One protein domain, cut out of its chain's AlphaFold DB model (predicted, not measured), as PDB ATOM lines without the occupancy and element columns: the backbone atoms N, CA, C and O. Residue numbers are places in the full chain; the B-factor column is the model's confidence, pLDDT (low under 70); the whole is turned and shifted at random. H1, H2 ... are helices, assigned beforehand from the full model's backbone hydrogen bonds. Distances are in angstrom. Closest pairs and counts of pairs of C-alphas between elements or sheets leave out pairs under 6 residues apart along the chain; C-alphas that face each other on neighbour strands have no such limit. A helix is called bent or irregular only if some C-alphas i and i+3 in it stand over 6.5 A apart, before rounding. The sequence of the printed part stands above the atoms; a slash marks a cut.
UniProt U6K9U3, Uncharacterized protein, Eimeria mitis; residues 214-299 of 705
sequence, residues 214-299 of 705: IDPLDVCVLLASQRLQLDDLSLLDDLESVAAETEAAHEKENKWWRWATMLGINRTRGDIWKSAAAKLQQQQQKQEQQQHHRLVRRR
ATOM      1  N   ILE A 214      -6.175   4.542  93.425       76.50
ATOM      2  CA  ILE A 214      -6.708   3.214  93.678       76.50
ATOM      3  C   ILE A 214      -5.662   2.384  94.429       76.50
ATOM      4  O   ILE A 214      -4.577   2.119  93.914       76.50
ATOM      5  N   ASP A 215      -6.004   1.957  95.645       80.50
ATOM      6  CA  ASP A 215      -5.210   0.965  96.361       80.50
ATOM      7  C   ASP A 215      -5.399  -0.398  95.661       80.50
ATOM      8  O   ASP A 215      -6.546  -0.839  95.499       80.50
ATOM      9  N   PRO A 216      -4.330  -1.092  95.219       74.69
ATOM     10  CA  PRO A 216      -4.461  -2.414  94.607       74.69
ATOM     11  C   PRO A 216      -5.140  -3.440  95.533       74.69
ATOM     12  O   PRO A 216      -5.740  -4.397  95.039       74.69
ATOM     13  N   LEU A 217      -5.104  -3.248  96.857       79.19
ATOM     14  CA  LEU A 217      -5.822  -4.086  97.816       79.19
ATOM     15  C   LEU A 217      -7.343  -3.904  97.717       79.19
ATOM     16  O   LEU A 217      -8.065  -4.901  97.761       79.19
ATOM     17  N   ASP A 218      -7.835  -2.675  97.520       80.44
ATOM     18  CA  ASP A 218      -9.270  -2.410  97.334       80.44
ATOM     19  C   ASP A 218      -9.782  -3.095  96.050       80.44
ATOM     20  O   ASP A 218     -10.830  -3.746  96.069       80.44
ATOM     21  N   VAL A 219      -9.003  -3.064  94.958       83.12
ATOM     22  CA  VAL A 219      -9.318  -3.789  93.708       83.12
ATOM     23  C   VAL A 219      -9.330  -5.300  93.935       83.12
ATOM     24  O   VAL A 219     -10.283  -5.975  93.543       83.12
ATOM     25  N   CYS A 220      -8.319  -5.843  94.619       80.69
ATOM     26  CA  CYS A 220      -8.266  -7.262  94.971       80.69
ATOM     27  C   CYS A 220      -9.478  -7.693  95.817       80.69
ATOM     28  O   CYS A 220     -10.036  -8.764  95.578       80.69
ATOM     29  N   VAL A 221      -9.931  -6.865  96.765       82.62
ATOM     30  CA  VAL A 221     -11.132  -7.127  97.578       82.62
ATOM     31  C   VAL A 221     -12.414  -7.056  96.739       82.62
ATOM     32  O   VAL A 221     -13.307  -7.890  96.924       82.62
ATOM     33  N   LEU A 222     -12.527  -6.121  95.794       80.81
ATOM     34  CA  LEU A 222     -13.678  -6.028  94.885       80.81
ATOM     35  C   LEU A 222     -13.762  -7.230  93.926       80.81
ATOM     36  O   LEU A 222     -14.842  -7.807  93.775       80.81
ATOM     37  N   LEU A 223     -12.631  -7.662  93.359       82.88
ATOM     38  CA  LEU A 223     -12.532  -8.870  92.528       82.88
ATOM     39  C   LEU A 223     -12.842 -10.140  93.343       82.88
ATOM     40  O   LEU A 223     -13.671 -10.955  92.940       82.88
ATOM     41  N   ALA A 224     -12.238 -10.298  94.527       79.38
ATOM     42  CA  ALA A 224     -12.455 -11.461  95.394       79.38
ATOM     43  C   ALA A 224     -13.900 -11.559  95.914       79.38
ATOM     44  O   ALA A 224     -14.427 -12.659  96.083       79.38
ATOM     45  N   SER A 225     -14.564 -10.420  96.135       83.62
ATOM     46  CA  SER A 225     -15.981 -10.362  96.520       83.62
ATOM     47  C   SER A 225     -16.959 -10.452  95.340       83.62
ATOM     48  O   SER A 225     -18.166 -10.363  95.562       83.62
ATOM     49  N   GLN A 226     -16.464 -10.648  94.108       82.12
ATOM     50  CA  GLN A 226     -17.252 -10.709  92.866       82.12
ATOM     51  C   GLN A 226     -18.119  -9.457  92.630       82.12
ATOM     52  O   GLN A 226     -19.161  -9.521  91.977       82.12
ATOM     53  N   ARG A 227     -17.699  -8.310  93.181       79.38
ATOM     54  CA  ARG A 227     -18.338  -6.996  92.977       79.38
ATOM     55  C   ARG A 227     -17.754  -6.226  91.799       79.38
ATOM     56  O   ARG A 227     -18.364  -5.260  91.357       79.38
ATOM     57  N   LEU A 228     -16.598  -6.667  91.320       84.44
ATOM     58  CA  LEU A 228     -15.963  -6.257  90.080       84.44
ATOM     59  C   LEU A 228     -15.601  -7.539  89.320       84.44
ATOM     60  O   LEU A 228     -15.088  -8.483  89.927       84.44
ATOM     61  N   GLN A 229     -15.882  -7.605  88.023       86.75
ATOM     62  CA  GLN A 229     -15.414  -8.680  87.147       86.75
ATOM     63  C   GLN A 229     -14.078  -8.284  86.502       86.75
ATOM     64  O   GLN A 229     -13.702  -7.117  86.469       86.75
ATOM     65  N   LEU A 230     -13.335  -9.257  85.968       78.62
ATOM     66  CA  LEU A 230     -12.084  -8.971  85.244       78.62
ATOM     67  C   LEU A 230     -12.321  -8.147  83.968       78.62
ATOM     68  O   LEU A 230     -11.452  -7.382  83.560       78.62
ATOM     69  N   ASP A 231     -13.497  -8.291  83.362       84.12
ATOM     70  CA  ASP A 231     -13.901  -7.534  82.178       84.12
ATOM     71  C   ASP A 231     -14.305  -6.089  82.537       84.12
ATOM     72  O   ASP A 231     -14.140  -5.183  81.723       84.12
ATOM     73  N   ASP A 232     -14.694  -5.846  83.795       82.88
ATOM     74  CA  ASP A 232     -14.984  -4.517  84.350       82.88
ATOM     75  C   ASP A 232     -13.706  -3.708  84.659       82.88
ATOM     76  O   ASP A 232     -13.790  -2.590  85.160       82.88
ATOM     77  N   LEU A 233     -12.503  -4.227  84.374       80.00
ATOM     78  CA  LEU A 233     -11.253  -3.496  84.625       80.00
ATOM     79  C   LEU A 233     -11.130  -2.201  83.806       80.00
ATOM     80  O   LEU A 233     -10.448  -1.282  84.243       80.00
ATOM     81  N   SER A 234     -11.798  -2.089  82.652       84.69
ATOM     82  CA  SER A 234     -11.890  -0.819  81.909       84.69
ATOM     83  C   SER A 234     -12.809   0.209  82.571       84.69
ATOM     84  O   SER A 234     -12.809   1.365  82.170       84.69
ATOM     85  N   LEU A 235     -13.594  -0.205  83.567       87.25
ATOM     86  CA  LEU A 235     -14.444   0.666  84.371       87.25
ATOM     87  C   LEU A 235     -13.724   1.150  85.638       87.25
ATOM     88  O   LEU A 235     -14.367   1.788  86.463       87.25
ATOM     89  N   LEU A 236     -12.427   0.861  85.842       87.81
ATOM     90  CA  LEU A 236     -11.684   1.373  87.006       87.81
ATOM     91  C   LEU A 236     -11.691   2.904  87.057       87.81
ATOM     92  O   LEU A 236     -11.874   3.461  88.134       87.81
ATOM     93  N   ASP A 237     -11.545   3.563  85.908       89.19
ATOM     94  CA  ASP A 237     -11.602   5.020  85.755       89.19
ATOM     95  C   ASP A 237     -12.982   5.563  86.170       89.19
ATOM     96  O   ASP A 237     -13.079   6.483  86.986       89.19
ATOM     97  N   ASP A 238     -14.060   4.933  85.686       93.31
ATOM     98  CA  ASP A 238     -15.433   5.258  86.088       93.31
ATOM     99  C   ASP A 238     -15.627   5.019  87.593       93.31
ATOM    100  O   ASP A 238     -16.221   5.840  88.290       93.31
ATOM    101  N   LEU A 239     -15.095   3.921  88.129       89.81
ATOM    102  CA  LEU A 239     -15.232   3.540  89.533       89.81
ATOM    103  C   LEU A 239     -14.419   4.471  90.448       89.81
ATOM    104  O   LEU A 239     -14.899   4.794  91.531       89.81
ATOM    105  N   GLU A 240     -13.257   4.980  90.018       92.69
ATOM    106  CA  GLU A 240     -12.523   6.051  90.712       92.69
ATOM    107  C   GLU A 240     -13.283   7.380  90.652       92.69
ATOM    108  O   GLU A 240     -13.363   8.072  91.668       92.69
ATOM    109  N   SER A 241     -13.910   7.715  89.519       93.69
ATOM    110  CA  SER A 241     -14.751   8.913  89.414       93.69
ATOM    111  C   SER A 241     -15.948   8.845  90.373       93.69
ATOM    112  O   SER A 241     -16.166   9.768  91.160       93.69
ATOM    113  N   VAL A 242     -16.648   7.706  90.423       93.31
ATOM    114  CA  VAL A 242     -17.772   7.471  91.338       93.31
ATOM    115  C   VAL A 242     -17.283   7.362  92.787       93.31
ATOM    116  O   VAL A 242     -17.999   7.787  93.691       93.31
ATOM    117  N   ALA A 243     -16.071   6.856  93.040       91.12
ATOM    118  CA  ALA A 243     -15.466   6.856  94.372       91.12
ATOM    119  C   ALA A 243     -15.198   8.284  94.861       91.12
ATOM    120  O   ALA A 243     -15.649   8.637  95.951       91.12
ATOM    121  N   ALA A 244     -14.573   9.125  94.033       91.81
ATOM    122  CA  ALA A 244     -14.353  10.538  94.325       91.81
ATOM    123  C   ALA A 244     -15.678  11.302  94.506       91.81
ATOM    124  O   ALA A 244     -15.805  12.103  95.430       91.81
ATOM    125  N   GLU A 245     -16.707  11.012  93.701       94.31
ATOM    126  CA  GLU A 245     -18.054  11.553  93.912       94.31
ATOM    127  C   GLU A 245     -18.697  11.056  95.212       94.31
ATOM    128  O   GLU A 245     -19.367  11.832  95.894       94.31
ATOM    129  N   THR A 246     -18.525   9.783  95.592       91.25
ATOM    130  CA  THR A 246     -19.031   9.276  96.880       91.25
ATOM    131  C   THR A 246     -18.307   9.892  98.065       91.25
ATOM    132  O   THR A 246     -18.969  10.205  99.048       91.25
ATOM    133  N   GLU A 247     -16.997  10.110  97.967       91.94
ATOM    134  CA  GLU A 247     -16.182  10.773  98.985       91.94
ATOM    135  C   GLU A 247     -16.605  12.243  99.124       91.94
ATOM    136  O   GLU A 247     -17.017  12.655 100.206       91.94
ATOM    137  N   ALA A 248     -16.688  12.994  98.021       92.12
ATOM    138  CA  ALA A 248     -17.148  14.384  98.017       92.12
ATOM    139  C   ALA A 248     -18.623  14.551  98.443       92.12
ATOM    140  O   ALA A 248     -18.987  15.552  99.063       92.12
ATOM    141  N   ALA A 249     -19.500  13.591  98.129       91.69
ATOM    142  CA  ALA A 249     -20.877  13.581  98.629       91.69
ATOM    143  C   ALA A 249     -20.918  13.317 100.142       91.69
ATOM    144  O   ALA A 249     -21.637  14.007 100.862       91.69
ATOM    145  N   HIS A 250     -20.100  12.380 100.634       86.44
ATOM    146  CA  HIS A 250     -19.960  12.102 102.061       86.44
ATOM    147  C   HIS A 250     -19.408  13.325 102.809       86.44
ATOM    148  O   HIS A 250     -19.945  13.700 103.847       86.44
ATOM    149  N   GLU A 251     -18.404  14.012 102.256       86.38
ATOM    150  CA  GLU A 251     -17.874  15.271 102.792       86.38
ATOM    151  C   GLU A 251     -18.918  16.392 102.845       86.38
ATOM    152  O   GLU A 251     -18.951  17.156 103.811       86.38
ATOM    153  N   LYS A 252     -19.830  16.467 101.871       88.00
ATOM    154  CA  LYS A 252     -20.947  17.426 101.901       88.00
ATOM    155  C   LYS A 252     -22.011  17.062 102.947       88.00
ATOM    156  O   LYS A 252     -22.577  17.960 103.568       88.00
ATOM    157  N   GLU A 253     -22.233  15.775 103.214       84.31
ATOM    158  CA  GLU A 253     -23.095  15.294 104.308       84.31
ATOM    159  C   GLU A 253     -22.414  15.342 105.702       84.31
ATOM    160  O   GLU A 253     -23.082  15.188 106.730       84.31
ATOM    161  N   ASN A 254     -21.100  15.598 105.792       63.56
ATOM    162  CA  ASN A 254     -20.297  15.394 107.013       63.56
ATOM    163  C   ASN A 254     -20.592  16.323 108.213       63.56
ATOM    164  O   ASN A 254     -19.946  16.168 109.253       63.56
ATOM    165  N   LYS A 255     -21.581  17.230 108.162       74.31
ATOM    166  CA  LYS A 255     -21.997  17.987 109.366       74.31
ATOM    167  C   LYS A 255     -22.435  17.059 110.506       74.31
ATOM    168  O   LYS A 255     -22.131  17.344 111.662       74.31
ATOM    169  N   TRP A 256     -23.092  15.940 110.191       73.44
ATOM    170  CA  TRP A 256     -23.489  14.947 111.194       73.44
ATOM    171  C   TRP A 256     -22.398  13.892 111.442       73.44
ATOM    172  O   TRP A 256     -22.142  13.518 112.583       73.44
ATOM    173  N   TRP A 257     -21.670  13.477 110.401       70.75
ATOM    174  CA  TRP A 257     -20.631  12.444 110.509       70.75
ATOM    175  C   TRP A 257     -19.359  12.870 111.255       70.75
ATOM    176  O   TRP A 257     -18.628  11.988 111.699       70.75
ATOM    177  N   ARG A 258     -19.124  14.171 111.505       75.44
ATOM    178  CA  ARG A 258     -18.107  14.620 112.487       75.44
ATOM    179  C   ARG A 258     -18.280  13.945 113.857       75.44
ATOM    180  O   ARG A 258     -17.298  13.616 114.516       75.44
ATOM    181  N   TRP A 259     -19.521  13.668 114.265       78.75
ATOM    182  CA  TRP A 259     -19.812  12.918 115.491       78.75
ATOM    183  C   TRP A 259     -19.449  11.433 115.368       78.75
ATOM    184  O   TRP A 259     -18.967  10.846 116.329       78.75
ATOM    185  N   ALA A 260     -19.603  10.824 114.190       76.25
ATOM    186  CA  ALA A 260     -19.193   9.438 113.959       76.25
ATOM    187  C   ALA A 260     -17.666   9.263 114.012       76.25
ATOM    188  O   ALA A 260     -17.196   8.256 114.538       76.25
ATOM    189  N   THR A 261     -16.900  10.265 113.556       75.12
ATOM    190  CA  THR A 261     -15.437  10.313 113.734       75.12
ATOM    191  C   THR A 261     -15.065  10.359 115.219       75.12
ATOM    192  O   THR A 261     -14.201   9.602 115.651       75.12
ATOM    193  N   MET A 262     -15.765  11.167 116.029       78.38
ATOM    194  CA  MET A 262     -15.572  11.188 117.493       78.38
ATOM    195  C   MET A 262     -15.997   9.882 118.186       78.38
ATOM    196  O   MET A 262     -15.423   9.515 119.206       78.38
ATOM    197  N   LEU A 263     -16.955   9.142 117.621       80.25
ATOM    198  CA  LEU A 263     -17.352   7.805 118.086       80.25
ATOM    199  C   LEU A 263     -16.420   6.681 117.583       80.25
ATOM    200  O   LEU A 263     -16.691   5.507 117.836       80.25
ATOM    201  N   GLY A 264     -15.347   7.008 116.851       79.00
ATOM    202  CA  GLY A 264     -14.413   6.035 116.273       79.00
ATOM    203  C   GLY A 264     -14.993   5.201 115.123       79.00
ATOM    204  O   GLY A 264     -14.363   4.242 114.678       79.00
ATOM    205  N   ILE A 265     -16.179   5.552 114.614       80.06
ATOM    206  CA  ILE A 265     -16.851   4.872 113.500       80.06
ATOM    207  C   ILE A 265     -16.365   5.491 112.184       80.06
ATOM    208  O   ILE A 265     -17.121   6.088 111.414       80.06
ATOM    209  N   ASN A 266     -15.067   5.351 111.931       78.50
ATOM    210  CA  ASN A 266     -14.467   5.746 110.666       78.50
ATOM    211  C   ASN A 266     -14.840   4.704 109.607       78.50
ATOM    212  O   ASN A 266     -14.431   3.546 109.700       78.50
ATOM    213  N   ARG A 267     -15.608   5.108 108.587       78.50
ATOM    214  CA  ARG A 267     -15.778   4.278 107.387       78.50
ATOM    215  C   ARG A 267     -14.410   4.037 106.767       78.50
ATOM    216  O   ARG A 267     -13.652   4.980 106.551       78.50
ATOM    217  N   THR A 268     -14.101   2.777 106.480       86.94
ATOM    218  CA  THR A 268     -12.852   2.456 105.791       86.94
ATOM    219  C   THR A 268     -12.952   2.903 104.337       86.94
ATOM    220  O   THR A 268     -14.044   2.938 103.763       86.94
ATOM    221  N   ARG A 269     -11.816   3.214 103.707       82.25
ATOM    222  CA  ARG A 269     -11.779   3.587 102.286       82.25
ATOM    223  C   ARG A 269     -12.426   2.510 101.403       82.25
ATOM    224  O   ARG A 269     -13.228   2.828 100.529       82.25
ATOM    225  N   GLY A 270     -12.207   1.236 101.729       87.00
ATOM    226  CA  GLY A 270     -12.872   0.102 101.088       87.00
ATOM    227  C   GLY A 270     -14.406   0.105 101.199       87.00
ATOM    228  O   GLY A 270     -15.074  -0.477 100.349       87.00
ATOM    229  N   ASP A 271     -15.012   0.764 102.192       89.25
ATOM    230  CA  ASP A 271     -16.474   0.933 102.265       89.25
ATOM    231  C   ASP A 271     -16.983   2.026 101.317       89.25
ATOM    232  O   ASP A 271     -18.067   1.877 100.744       89.25
ATOM    233  N   ILE A 272     -16.182   3.073 101.086       90.12
ATOM    234  CA  ILE A 272     -16.429   4.078 100.042       90.12
ATOM    235  C   ILE A 272     -16.399   3.380  98.676       90.12
ATOM    236  O   ILE A 272     -17.398   3.424  97.957       90.12
ATOM    237  N   TRP A 273     -15.347   2.605  98.384       88.62
ATOM    238  CA  TRP A 273     -15.228   1.799  97.159       88.62
ATOM    239  C   TRP A 273     -16.373   0.791  96.966       88.62
ATOM    240  O   TRP A 273     -16.933   0.699  95.875       88.62
ATOM    241  N   LYS A 274     -16.802   0.076  98.018       90.31
ATOM    242  CA  LYS A 274     -17.993  -0.802  97.959       90.31
ATOM    243  C   LYS A 274     -19.268  -0.029  97.616       90.31
ATOM    244  O   LYS A 274     -20.136  -0.582  96.938       90.31
ATOM    245  N   SER A 275     -19.408   1.207  98.103       92.75
ATOM    246  CA  SER A 275     -20.553   2.070  97.795       92.75
ATOM    247  C   SER A 275     -20.491   2.615  96.364       92.75
ATOM    248  O   SER A 275     -21.516   2.651  95.686       92.75
ATOM    249  N   ALA A 276     -19.290   2.939  95.876       93.81
ATOM    250  CA  ALA A 276     -19.045   3.396  94.515       93.81
ATOM    251  C   ALA A 276     -19.336   2.295  93.488       93.81
ATOM    252  O   ALA A 276     -20.138   2.505  92.582       93.81
ATOM    253  N   ALA A 277     -18.807   1.085  93.699       92.19
ATOM    254  CA  ALA A 277     -19.111  -0.084  92.874       92.19
ATOM    255  C   ALA A 277     -20.625  -0.386  92.831       92.19
ATOM    256  O   ALA A 277     -21.180  -0.657  91.769       92.19
ATOM    257  N   ALA A 278     -21.325  -0.271  93.968       93.56
ATOM    258  CA  ALA A 278     -22.776  -0.458  94.019       93.56
ATOM    259  C   ALA A 278     -23.553   0.640  93.261       93.56
ATOM    260  O   ALA A 278     -24.538   0.331  92.589       93.56
ATOM    261  N   LYS A 279     -23.112   1.907  93.328       95.19
ATOM    262  CA  LYS A 279     -23.683   3.003  92.523       95.19
ATOM    263  C   LYS A 279     -23.449   2.786  91.028       95.19
ATOM    264  O   LYS A 279     -24.403   2.906  90.264       95.19
ATOM    265  N   LEU A 280     -22.231   2.415  90.628       94.88
ATOM    266  CA  LEU A 280     -21.871   2.117  89.239       94.88
ATOM    267  C   LEU A 280     -22.751   0.988  88.677       94.88
ATOM    268  O   LEU A 280     -23.389   1.147  87.637       94.88
ATOM    269  N   GLN A 281     -22.893  -0.111  89.424       92.38
ATOM    270  CA  GLN A 281     -23.759  -1.232  89.052       92.38
ATOM    271  C   GLN A 281     -25.240  -0.814  88.947       92.38
ATOM    272  O   GLN A 281     -25.947  -1.226  88.026       92.38
ATOM    273  N   GLN A 282     -25.724   0.053  89.846       95.06
ATOM    274  CA  GLN A 282     -27.081   0.607  89.768       95.06
ATOM    275  C   GLN A 282     -27.264   1.538  88.552       95.06
ATOM    276  O   GLN A 282     -28.346   1.582  87.962       95.06
ATOM    277  N   GLN A 283     -26.229   2.286  88.167       95.00
ATOM    278  CA  GLN A 283     -26.231   3.176  87.006       95.00
ATOM    279  C   GLN A 283     -26.257   2.386  85.691       95.00
ATOM    280  O   GLN A 283     -27.060   2.711  84.815       95.00
ATOM    281  N   GLN A 284     -25.484   1.301  85.594       93.06
ATOM    282  CA  GLN A 284     -25.545   0.350  84.477       93.06
ATOM    283  C   GLN A 284     -26.939  -0.281  84.345       93.06
ATOM    284  O   GLN A 284     -27.560  -0.169  83.291       93.06
ATOM    285  N   GLN A 285     -27.501  -0.828  85.431       94.31
ATOM    286  CA  GLN A 285     -28.861  -1.393  85.415       94.31
ATOM    287  C   GLN A 285     -29.923  -0.364  84.988       94.31
ATOM    288  O   GLN A 285     -30.861  -0.697  84.259       94.31
ATOM    289  N   LYS A 286     -29.781   0.906  85.391       95.38
ATOM    290  CA  LYS A 286     -30.658   1.993  84.922       95.38
ATOM    291  C   LYS A 286     -30.479   2.279  83.428       95.38
ATOM    292  O   LYS A 286     -31.482   2.512  82.756       95.38
ATOM    293  N   GLN A 287     -29.257   2.252  82.894       94.88
ATOM    294  CA  GLN A 287     -29.031   2.396  81.451       94.88
ATOM    295  C   GLN A 287     -29.648   1.234  80.663       94.88
ATOM    296  O   GLN A 287     -30.371   1.492  79.700       94.88
ATOM    297  N   GLU A 288     -29.459  -0.016  81.090       94.56
ATOM    298  CA  GLU A 288     -30.077  -1.191  80.458       94.56
ATOM    299  C   GLU A 288     -31.609  -1.095  80.451       94.56
ATOM    300  O   GLU A 288     -32.242  -1.266  79.406       94.56
ATOM    301  N   GLN A 289     -32.225  -0.731  81.582       94.94
ATOM    302  CA  GLN A 289     -33.674  -0.519  81.664       94.94
ATOM    303  C   GLN A 289     -34.149   0.622  80.752       94.94
ATOM    304  O   GLN A 289     -35.188   0.496  80.098       94.94
ATOM    305  N   GLN A 290     -33.396   1.721  80.646       94.50
ATOM    306  CA  GLN A 290     -33.720   2.811  79.721       94.50
ATOM    307  C   GLN A 290     -33.582   2.390  78.253       94.50
ATOM    308  O   GLN A 290     -34.445   2.742  77.444       94.50
ATOM    309  N   GLN A 291     -32.553   1.618  77.893       93.75
ATOM    310  CA  GLN A 291     -32.411   1.056  76.548       93.75
ATOM    311  C   GLN A 291     -33.563   0.095  76.232       93.75
ATOM    312  O   GLN A 291     -34.208   0.237  75.190       93.75
ATOM    313  N   HIS A 292     -33.913  -0.801  77.158       93.38
ATOM    314  CA  HIS A 292     -35.041  -1.715  77.005       93.38
ATOM    315  C   HIS A 292     -36.372  -0.955  76.844       93.38
ATOM    316  O   HIS A 292     -37.137  -1.230  75.918       93.38
ATOM    317  N   HIS A 293     -36.631   0.078  77.653       94.06
ATOM    318  CA  HIS A 293     -37.810   0.935  77.484       94.06
ATOM    319  C   HIS A 293     -37.812   1.711  76.157       94.06
ATOM    320  O   HIS A 293     -38.874   1.840  75.539       94.06
ATOM    321  N   ARG A 294     -36.658   2.196  75.675       93.56
ATOM    322  CA  ARG A 294     -36.537   2.828  74.346       93.56
ATOM    323  C   ARG A 294     -36.853   1.833  73.224       93.56
ATOM    324  O   ARG A 294     -37.590   2.187  72.304       93.56
ATOM    325  N   LEU A 295     -36.375   0.590  73.316       92.50
ATOM    326  CA  LEU A 295     -36.667  -0.477  72.351       92.50
ATOM    327  C   LEU A 295     -38.151  -0.879  72.361       92.50
ATOM    328  O   LEU A 295     -38.771  -0.941  71.298       92.50
ATOM    329  N   VAL A 296     -38.759  -1.061  73.538       91.94
ATOM    330  CA  VAL A 296     -40.198  -1.365  73.674       91.94
ATOM    331  C   VAL A 296     -41.068  -0.223  73.132       91.94
ATOM    332  O   VAL A 296     -42.012  -0.479  72.382       91.94
ATOM    333  N   ARG A 297     -40.731   1.044  73.423       89.44
ATOM    334  CA  ARG A 297     -41.433   2.211  72.850       89.44
ATOM    335  C   ARG A 297     -41.287   2.287  71.325       89.44
ATOM    336  O   ARG A 297     -42.271   2.570  70.648       89.44
ATOM    337  N   ARG A 298     -40.102   1.988  70.771       85.00
ATOM    338  CA  ARG A 298     -39.890   1.916  69.310       85.00
ATOM    339  C   ARG A 298     -40.707   0.798  68.655       85.00
ATOM    340  O   ARG A 298     -41.252   1.029  67.581       85.00
ATOM    341  N   ARG A 299     -40.849  -0.374  69.291       81.44
ATOM    342  CA  ARG A 299     -41.701  -1.465  68.774       81.44
ATOM    343  C   ARG A 299     -43.184  -1.078  68.746       81.44
ATOM    344  O   ARG A 299     -43.810  -1.249  67.708       81.44
TER     345      ARG A 299
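This is residues 214 to 299 of the 705 residues of an uncharacterized protein of Eimeria mitis (UniProt U6K9U3). Two long helical pieces, H2a and H3, cross steeply as an uneven X: the crossing lies in the first part of H3, and residues 282 to 299 of H3 stick out as a long free arm. Beyond the crossing the chain turns sharply from H2a into the short arm H2b and returns through a short link to H3, while the short helix H1 lies near the first residues of H3. The printed part has 86 residues with three named helices, H1, H2 and H3 in that order, and no named strand; the class is all helix. The whole is loose, with a radius of gyration of the C-alphas of 16.1 A, and elongated, spanning 57 by 29 by 18 A.

H1 is residues 216 to 224, beginning at C-alpha 216 at (-4.461, -2.414, 94.607) and measuring 12.1 A from first to last C-alpha. H2 is residues 231 to 262, assigned as one helix by its hydrogen bonds, but bent: C-alphas 252 and 255 are 7.6 A apart. Its arm H2a is residues 231 to 252, 32.6 A long, beginning at (-13.901, -7.534, 82.178). H2a is itself irregular, with C-alphas 231 and 234 7.0 A apart, and has a kink of 47 degrees near residue 238. The arm H2b is residues 255 to 262, 12.4 A long. H3 is residues 269 to 299, 45.2 A long, ending at C-alpha 299 at (-41.701, -1.465, 68.774).

H1 and H3 only just touch, with 3 pairs of C-alphas within 8 A, and H3 does so with residues 270 to 274 alone. The closest C-alphas are those of Asp 218 and Gly 270, 5.8 A apart. The two run the same way at a steep tilt of 53 degrees. H1 is apart from H2a and from H2b. H2a, with residues 238 to 247 alone, touches residues 272 to 280 of H3; the closest C-alphas are those of Ala 243 and Ala 276, 5.0 A apart. They run opposite ways at a steep tilt of 68 degrees, only just short of about perpendicular. H2a and H2b are about perpendicular, at 81 degrees, and H2b is apart from H3. Every O i to N i+4 pair is within hydrogen-bond range in H1 and H3, against 14 of 18 in H2a and 2 of 4 in H2b.

The two C-alphas farthest apart are those of Met 262 and Arg 299, 56.7 A. Residues 251 to 256, 259 to 264 and 282 to 299 stand free; the body without them spans 37 by 18 by 17 A. The printed part has no cut, and both links, H1 to H2 and H2 to H3, are short. The mean pLDDT of the printed part is 86.3, and residue 254 is under 70.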